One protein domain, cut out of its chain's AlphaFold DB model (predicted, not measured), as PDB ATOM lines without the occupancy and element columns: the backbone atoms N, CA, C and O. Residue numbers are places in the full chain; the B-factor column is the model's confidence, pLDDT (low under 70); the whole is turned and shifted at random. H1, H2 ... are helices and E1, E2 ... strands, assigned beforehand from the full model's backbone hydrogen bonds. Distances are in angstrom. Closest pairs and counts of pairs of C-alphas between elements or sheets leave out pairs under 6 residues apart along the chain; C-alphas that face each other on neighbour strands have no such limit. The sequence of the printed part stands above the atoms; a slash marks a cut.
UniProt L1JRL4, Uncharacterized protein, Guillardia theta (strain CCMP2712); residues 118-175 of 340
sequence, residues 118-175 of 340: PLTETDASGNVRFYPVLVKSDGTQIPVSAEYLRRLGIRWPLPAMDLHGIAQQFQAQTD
ATOM      1  N   PRO A 118     102.043 -71.152 394.938       60.78
ATOM      2  CA  PRO A 118     102.763 -71.456 393.708       60.78
ATOM      3  C   PRO A 118     103.453 -70.194 393.180       60.78
ATOM      4  O   PRO A 118     102.862 -69.116 393.216       60.78
ATOM      5  N   LEU A 119     104.660 -70.321 392.608       67.69
ATOM      6  CA  LEU A 119     105.295 -69.197 391.914       67.69
ATOM      7  C   LEU A 119     104.443 -68.764 390.717       67.69
ATOM      8  O   LEU A 119     104.532 -69.322 389.617       67.69
ATOM      9  N   THR A 120     103.637 -67.736 390.948       75.62
ATOM     10  CA  THR A 120     102.793 -67.093 389.954       75.62
ATOM     11  C   THR A 120     103.196 -65.644 389.777       75.62
ATOM     12  O   THR A 120     103.076 -64.844 390.702       75.62
ATOM     13  N   GLU A 121     103.605 -65.278 388.568       75.00
ATOM     14  CA  GLU A 121     103.742 -63.877 388.177       75.00
ATOM     15  C   GLU A 121     102.464 -63.455 387.458       75.00
ATOM     16  O   GLU A 121     102.086 -64.058 386.452       75.00
ATOM     17  N   THR A 122     101.788 -62.431 387.973       78.56
ATOM     18  CA  THR A 122     100.654 -61.816 387.277       78.56
ATOM     19  C   THR A 122     101.173 -60.620 386.496       78.56
ATOM     20  O   THR A 122     101.702 -59.685 387.094       78.56
ATOM     21  N   ASP A 123     101.056 -60.645 385.166       80.12
ATOM     22  CA  ASP A 123     101.499 -59.512 384.351       80.12
ATOM     23  C   ASP A 123     100.553 -58.301 384.475       80.12
ATOM     24  O   ASP A 123      99.441 -58.403 384.993       80.12
ATOM     25  N   ALA A 124     100.982 -57.129 383.995       86.56
ATOM     26  CA  ALA A 124     100.198 -55.887 384.074       86.56
ATOM     27  C   ALA A 124      98.839 -55.944 383.336       86.56
ATOM     28  O   ALA A 124      97.998 -55.069 383.524       86.56
ATOM     29  N   SER A 125      98.618 -56.969 382.507       87.75
ATOM     30  CA  SER A 125      97.339 -57.280 381.854       87.75
ATOM     31  C   SER A 125      96.469 -58.279 382.633       87.75
ATOM     32  O   SER A 125      95.380 -58.615 382.172       87.75
ATOM     33  N   GLY A 126      96.909 -58.742 383.805       90.00
ATOM     34  CA  GLY A 126      96.176 -59.681 384.654       90.00
ATOM     35  C   GLY A 126      96.372 -61.159 384.302       90.00
ATOM     36  O   GLY A 126      95.697 -62.003 384.893       90.00
ATOM     37  N   ASN A 127      97.274 -61.511 383.376       81.88
ATOM     38  CA  ASN A 127      97.526 -62.917 383.056       81.88
ATOM     39  C   ASN A 127      98.459 -63.530 384.102       81.88
ATOM     40  O   ASN A 127      99.598 -63.090 384.264       81.88
ATOM     41  N   VAL A 128      97.993 -64.589 384.760       78.56
ATOM     42  CA  VAL A 128      98.771 -65.345 385.745       78.56
ATOM     43  C   VAL A 128      99.639 -66.385 385.033       78.56
ATOM     44  O   VAL A 128      99.132 -67.272 384.345       78.56
ATOM     45  N   ARG A 129     100.960 -66.294 385.203       78.38
ATOM     46  CA  ARG A 129     101.948 -67.230 384.653       78.38
ATOM     47  C   ARG A 129     102.478 -68.124 385.761       78.38
ATOM     48  O   ARG A 129     103.100 -67.638 386.698       78.38
ATOM     49  N   PHE A 130     102.264 -69.429 385.622       79.81
ATOM     50  CA  PHE A 130     102.802 -70.434 386.537       79.81
ATOM     51  C   PHE A 130     104.234 -70.798 386.145       79.81
ATOM     52  O   PHE A 130     104.486 -71.216 385.007       79.81
ATOM     53  N   TYR A 131     105.161 -70.680 387.095       80.00
ATOM     54  CA  TYR A 131     106.524 -71.164 386.925       80.00
ATOM     55  C   TYR A 131     106.663 -72.609 387.414       80.00
ATOM     56  O   TYR A 131     106.210 -72.940 388.510       80.00
ATOM     57  N   PRO A 132     107.297 -73.489 386.622       82.75
ATOM     58  CA  PRO A 132     107.599 -74.840 387.053       82.75
ATOM     59  C   PRO A 132     108.681 -74.813 388.138       82.75
ATOM     60  O   PRO A 132     109.665 -74.077 388.052       82.75
ATOM     61  N   VAL A 133     108.499 -75.657 389.147       87.25
ATOM     62  CA  VAL A 133     109.414 -75.806 390.279       87.25
ATOM     63  C   VAL A 133     110.035 -77.197 390.216       87.25
ATOM     64  O   VAL A 133     109.324 -78.195 390.092       87.25
ATOM     65  N   LEU A 134     111.363 -77.275 390.293       84.88
ATOM     66  CA  LEU A 134     112.058 -78.541 390.504       84.88
ATOM     67  C   LEU A 134     112.151 -78.805 392.000       84.88
ATOM     68  O   LEU A 134     112.674 -77.976 392.742       84.88
ATOM     69  N   VAL A 135     111.679 -79.972 392.428       86.88
ATOM     70  CA  VAL A 135     111.778 -80.407 393.822       86.88
ATOM     71  C   VAL A 135     112.906 -81.428 393.919       86.88
ATOM     72  O   VAL A 135     112.913 -82.440 393.214       86.88
ATOM     73  N   LYS A 136     113.899 -81.133 394.756       87.31
ATOM     74  CA  LYS A 136     114.990 -82.059 395.081       87.31
ATOM     75  C   LYS A 136     114.512 -83.169 396.024       87.31
ATOM     76  O   LYS A 136     113.494 -83.043 396.696       87.31
ATOM     77  N   SER A 137     115.311 -84.229 396.141       88.19
ATOM     78  CA  SER A 137     115.099 -85.321 397.105       88.19
ATOM     79  C   SER A 137     115.125 -84.885 398.577       88.19
ATOM     80  O   SER A 137     114.543 -85.567 399.413       88.19
ATOM     81  N   ASP A 138     115.764 -83.755 398.892       89.44
ATOM     82  CA  ASP A 138     115.772 -83.123 400.220       89.44
ATOM     83  C   ASP A 138     114.529 -82.240 400.489       89.44
ATOM     84  O   ASP A 138     114.411 -81.647 401.558       89.44
ATOM     85  N   GLY A 139     113.595 -82.149 399.533       87.31
ATOM     86  CA  GLY A 139     112.409 -81.291 399.597       87.31
ATOM     87  C   GLY A 139     112.642 -79.843 399.152       87.31
ATOM     88  O   GLY A 139     111.674 -79.093 399.035       87.31
ATOM     89  N   THR A 140     113.882 -79.437 398.851       88.12
ATOM     90  CA  THR A 140     114.178 -78.073 398.394       88.12
ATOM     91  C   THR A 140     113.488 -77.797 397.066       88.12
ATOM     92  O   THR A 140     113.710 -78.496 396.071       88.12
ATOM     93  N   GLN A 141     112.702 -76.727 397.047       87.62
ATOM     94  CA  GLN A 141     112.040 -76.206 395.862       87.62
ATOM     95  C   GLN A 141     112.959 -75.203 395.155       87.62
ATOM     96  O   GLN A 141     113.400 -74.225 395.754       87.62
ATOM     97  N   ILE A 142     113.266 -75.444 393.879       86.44
ATOM     98  CA  ILE A 142     114.008 -74.510 393.026       86.44
ATOM     99  C   ILE A 142     113.059 -73.996 391.938       86.44
ATOM    100  O   ILE A 142     112.632 -74.795 391.097       86.44
ATOM    101  N   PRO A 143     112.734 -72.692 391.905       83.38
ATOM    102  CA  PRO A 143     111.967 -72.114 390.811       83.38
ATOM    103  C   PRO A 143     112.786 -72.136 389.519       83.38
ATOM    104  O   PRO A 143     113.968 -71.784 389.508       83.38
ATOM    105  N   VAL A 144     112.166 -72.549 388.412       86.62
ATOM    106  CA  VAL A 144     112.860 -72.721 387.134       86.62
ATOM    107  C   VAL A 144     112.259 -71.838 386.052       86.62
ATOM    108  O   VAL A 144     111.070 -71.898 385.740       86.62
ATOM    109  N   SER A 145     113.113 -71.037 385.412       84.50
ATOM    110  CA  SER A 145     112.691 -70.200 384.293       84.50
ATOM    111  C   SER A 145     112.317 -71.046 383.070       84.50
ATOM    112  O   SER A 145     112.952 -72.054 382.742       84.50
ATOM    113  N   ALA A 146     111.323 -70.582 382.311       79.56
ATOM    114  CA  ALA A 146     110.925 -71.216 381.053       79.56
ATOM    115  C   ALA A 146     112.056 -71.240 380.001       79.56
ATOM    116  O   ALA A 146     111.989 -71.983 379.023       79.56
ATOM    117  N   GLU A 147     113.104 -70.424 380.151       78.88
ATOM    118  CA  GLU A 147     114.303 -70.522 379.315       78.88
ATOM    119  C   GLU A 147     115.202 -71.698 379.712       78.88
ATOM    120  O   GLU A 147     115.660 -72.424 378.832       78.88
ATOM    121  N   TYR A 148     115.404 -71.943 381.009       84.25
ATOM    122  CA  TYR A 148     116.189 -73.084 381.481       84.25
ATOM    123  C   TYR A 148     115.582 -74.414 381.008       84.25
ATOM    124  O   TYR A 148     116.294 -75.242 380.442       84.25
ATOM    125  N   LEU A 149     114.257 -74.580 381.114       84.56
ATOM    126  CA  LEU A 149     113.572 -75.760 380.568       84.56
ATOM    127  C   LEU A 149     113.778 -75.921 379.054       84.56
ATOM    128  O   LEU A 149     114.094 -77.017 378.592       84.56
ATOM    129  N   ARG A 150     113.688 -74.828 378.281       81.88
ATOM    130  CA  ARG A 150     113.952 -74.858 376.833       81.88
ATOM    131  C   ARG A 150     115.393 -75.264 376.513       81.88
ATOM    132  O   ARG A 150     115.596 -76.011 375.558       81.88
ATOM    133  N   ARG A 151     116.382 -74.844 377.313       86.94
ATOM    134  CA  ARG A 151     117.789 -75.279 377.182       86.94
ATOM    135  C   ARG A 151     117.975 -76.773 377.486       86.94
ATOM    136  O   ARG A 151     118.831 -77.399 376.871       86.94
ATOM    137  N   LEU A 152     117.144 -77.358 378.354       84.62
ATOM    138  CA  LEU A 152     117.068 -78.810 378.583       84.62
ATOM    139  C   LEU A 152     116.270 -79.572 377.501       84.62
ATOM    140  O   LEU A 152     116.128 -80.790 377.590       84.62
ATOM    141  N   GLY A 153     115.733 -78.888 376.484       87.50
ATOM    142  CA  GLY A 153     114.888 -79.492 375.445       87.50
ATOM    143  C   GLY A 153     113.432 -79.734 375.866       87.50
ATOM    144  O   GLY A 153     112.654 -80.283 375.088       87.50
ATOM    145  N   ILE A 154     113.036 -79.297 377.064       79.81
ATOM    146  CA  ILE A 154     111.664 -79.396 377.567       79.81
ATOM    147  C   ILE A 154     110.859 -78.225 376.989       79.81
ATOM    148  O   ILE A 154     111.195 -77.056 377.192       79.81
ATOM    149  N   ARG A 155     109.781 -78.517 376.248       75.31
ATOM    150  CA  ARG A 155     108.886 -77.471 375.725       75.31
ATOM    151  C   ARG A 155     108.004 -76.947 376.863       75.31
ATOM    152  O   ARG A 155     107.221 -77.710 377.420       75.31
ATOM    153  N   TRP A 156     108.148 -75.659 377.184       79.56
ATOM    154  CA  TRP A 156     107.312 -74.938 378.148       79.56
ATOM    155  C   TRP A 156     106.637 -73.708 377.490       79.56
ATOM    156  O   TRP A 156     107.322 -73.020 376.724       79.56
ATOM    157  N   PRO A 157     105.353 -73.397 377.778       73.56
ATOM    158  CA  PRO A 157     104.412 -74.246 378.513       73.56
ATOM    159  C   PRO A 157     104.301 -75.616 377.845       73.56
ATOM    160  O   PRO A 157     104.542 -75.743 376.639       73.56
ATOM    161  N   LEU A 158     104.011 -76.652 378.638       68.94
ATOM    162  CA  LEU A 158     103.662 -77.945 378.056       68.94
ATOM    163  C   LEU A 158     102.545 -77.695 377.031       68.94
ATOM    164  O   LEU A 158     101.665 -76.867 377.302       68.94
ATOM    165  N   PRO A 159     102.575 -78.342 375.848       69.50
ATOM    166  CA  PRO A 159     101.439 -78.259 374.942       69.50
ATOM    167  C   PRO A 159     100.196 -78.628 375.746       69.50
ATOM    168  O   PRO A 159     100.276 -79.528 376.586       69.50
ATOM    169  N   ALA A 160      99.088 -77.923 375.516       61.00
ATOM    170  CA  ALA A 160      97.824 -78.185 376.187       61.00
ATOM    171  C   ALA A 160      97.287 -79.557 375.749       61.00
ATOM    172  O   ALA A 160      96.383 -79.663 374.924       61.00
ATOM    173  N   MET A 161      97.896 -80.618 376.280       55.06
ATOM    174  CA  MET A 161      97.254 -81.905 376.401       55.06
ATOM    175  C   MET A 161      96.046 -81.635 377.268       55.06
ATOM    176  O   MET A 161      96.179 -81.082 378.364       55.06
ATOM    177  N   ASP A 162      94.884 -81.965 376.726       53.03
ATOM    178  CA  ASP A 162      93.626 -81.828 377.430       53.03
ATOM    179  C   ASP A 162      93.798 -82.432 378.831       53.03
ATOM    180  O   ASP A 162      94.313 -83.551 378.959       53.03
ATOM    181  N   LEU A 163      93.442 -81.700 379.891       52.78
ATOM    182  CA  LEU A 163      93.617 -82.198 381.265       52.78
ATOM    183  C   LEU A 163      92.844 -83.513 381.447       52.78
ATOM    184  O   LEU A 163      93.262 -84.387 382.205       52.78
ATOM    185  N   HIS A 164      91.783 -83.689 380.654       56.75
ATOM    186  CA  HIS A 164      91.067 -84.939 380.460       56.75
ATOM    187  C   HIS A 164      91.961 -86.092 379.966       56.75
ATOM    188  O   HIS A 164      91.905 -87.182 380.522       56.75
ATOM    189  N   GLY A 165      92.828 -85.863 378.975       63.78
ATOM    190  CA  GLY A 165      93.776 -86.858 378.465       63.78
ATOM    191  C   GLY A 165      94.858 -87.235 379.481       63.78
ATOM    192  O   GLY A 165      95.183 -88.414 379.615       63.78
ATOM    193  N   ILE A 166      95.359 -86.270 380.263       56.75
ATOM    194  CA  ILE A 166      96.286 -86.550 381.375       56.75
ATOM    195  C   ILE A 166      95.583 -87.385 382.456       56.75
ATOM    196  O   ILE A 166      96.122 -88.402 382.894       56.75
ATOM    197  N   ALA A 167      94.368 -87.000 382.857       57.56
ATOM    198  CA  ALA A 167      93.581 -87.731 383.849       57.56
ATOM    199  C   ALA A 167      93.252 -89.161 383.386       57.56
ATOM    200  O   ALA A 167      93.466 -90.108 384.143       57.56
ATOM    201  N   GLN A 168      92.823 -89.340 382.130       66.94
ATOM    202  CA  GLN A 168      92.608 -90.660 381.529       66.94
ATOM    203  C   GLN A 168      93.891 -91.504 381.518       66.94
ATOM    204  O   GLN A 168      93.831 -92.692 381.821       66.94
ATOM    205  N   GLN A 169      95.051 -90.915 381.209       62.97
ATOM    206  CA  GLN A 169      96.324 -91.639 381.186       62.97
ATOM    207  C   GLN A 169      96.750 -92.110 382.588       62.97
ATOM    208  O   GLN A 169      97.171 -93.259 382.742       62.97
ATOM    209  N   PHE A 170      96.595 -91.271 383.619       59.47
ATOM    210  CA  PHE A 170      96.843 -91.669 385.013       59.47
ATOM    211  C   PHE A 170      95.845 -92.724 385.506       59.47
ATOM    212  O   PHE A 170      96.241 -93.672 386.188       59.47
ATOM    213  N   GLN A 171      94.567 -92.604 385.140       63.66
ATOM    214  CA  GLN A 171      93.554 -93.590 385.508       63.66
ATOM    215  C   GLN A 171      93.822 -94.942 384.832       63.66
ATOM    216  O   GLN A 171      93.884 -95.956 385.521       63.66
ATOM    217  N   ALA A 172      94.134 -94.951 383.532       61.91
ATOM    218  CA  ALA A 172      94.515 -96.161 382.805       61.91
ATOM    219  C   ALA A 172      95.745 -96.859 383.418       61.91
ATOM    220  O   ALA A 172      95.748 -98.081 383.556       61.91
ATOM    221  N   GLN A 173      96.773 -96.112 383.845       56.19
ATOM    222  CA  GLN A 173      97.905 -96.700 384.574       56.19
ATOM    223  C   GLN A 173      97.480 -97.291 385.930       56.19
ATOM    224  O   GLN A 173      97.885 -98.403 386.274       56.19
ATOM    225  N   THR A 174      96.630 -96.590 386.683       56.03
ATOM    226  CA  THR A 174      96.153 -97.039 388.003       56.03
ATOM    227  C   THR A 174      95.308 -98.316 387.903       56.03
ATOM    228  O   THR A 174      95.474 -99.232 388.713       56.03
ATOM    229  N   ASP A 175      94.472 -98.441 386.872       53.44
ATOM    230  CA  ASP A 175      93.637 -99.625 386.635       53.44
ATOM    231  C   ASP A 175      94.473-100.860 386.236       53.44
ATOM    232  O   ASP A 175      94.195-101.980 386.685       53.44
TER     233      ASP A 175
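What this domain is: This is residues 118 to 175 of the 340 residues of an uncharacterized protein of Guillardia theta (strain CCMP2712) (UniProt L1JRL4). Two small strand hairpins, E1 with E2 and E3 with E4, are strung end to end, with E2 running on into E3; the short helix H1 follows, and then an arm ending in helix H2 sticks out, with residues 158 to 175 standing free. The 58 printed residues hold four named strands, E1 to E4, and then two named helices, H1 and H2; each hairpin is an antiparallel sheet of two strands, and the class is mixed, helices and strands. The whole is loose, with a radius of gyration of the C-alphas of 14.5 A and spans of 42 by 34 by 23 A.

How they stand to each other: Start at E1, residues 120 to 122, and E2, residues 128 to 130, an antiparallel hairpin at 156 degrees; look there for N 121 and O 129, 3.1 A apart and within hydrogen-bond range. E2 runs on into E3, residues 133 to 135, across a break of 2 residues, at 29 degrees. E3 forms a hairpin with E4, residues 141 to 143, antiparallel at 155 degrees, where N 142 and O 134 are 2.8 A apart, within hydrogen-bond range. H1, residues 146 to 151, follows E4 by a tight link. H2, residues 163 to 175, is apart from H1 and from the four strands. In H1 and H2 every O i to N i+4 pair is within hydrogen-bond range.

Where its parts are: Find C-alpha 120 at (102.793, -67.093, 389.954), where E1 begins. From first to last C-alpha, E1 and E3 each measure 6.3 A, E2 and E4 each 6.5 A, and H1 8.9 A. H2 runs 18.2 A, from C-alpha 163 at (93.617, -82.198, 381.265) to C-alpha 175 at (93.637, -99.625, 386.635).

The domain as a whole: The C-alphas farthest apart, of Ala 124 and Asp 175, are 44.3 A apart. The printed part has no cut, and the link from H1 to H2, 11 residues, is long. The model's mean pLDDT over the printed part is 75.2; look for values under 70 at residues 118 to 119 and 158 to 175.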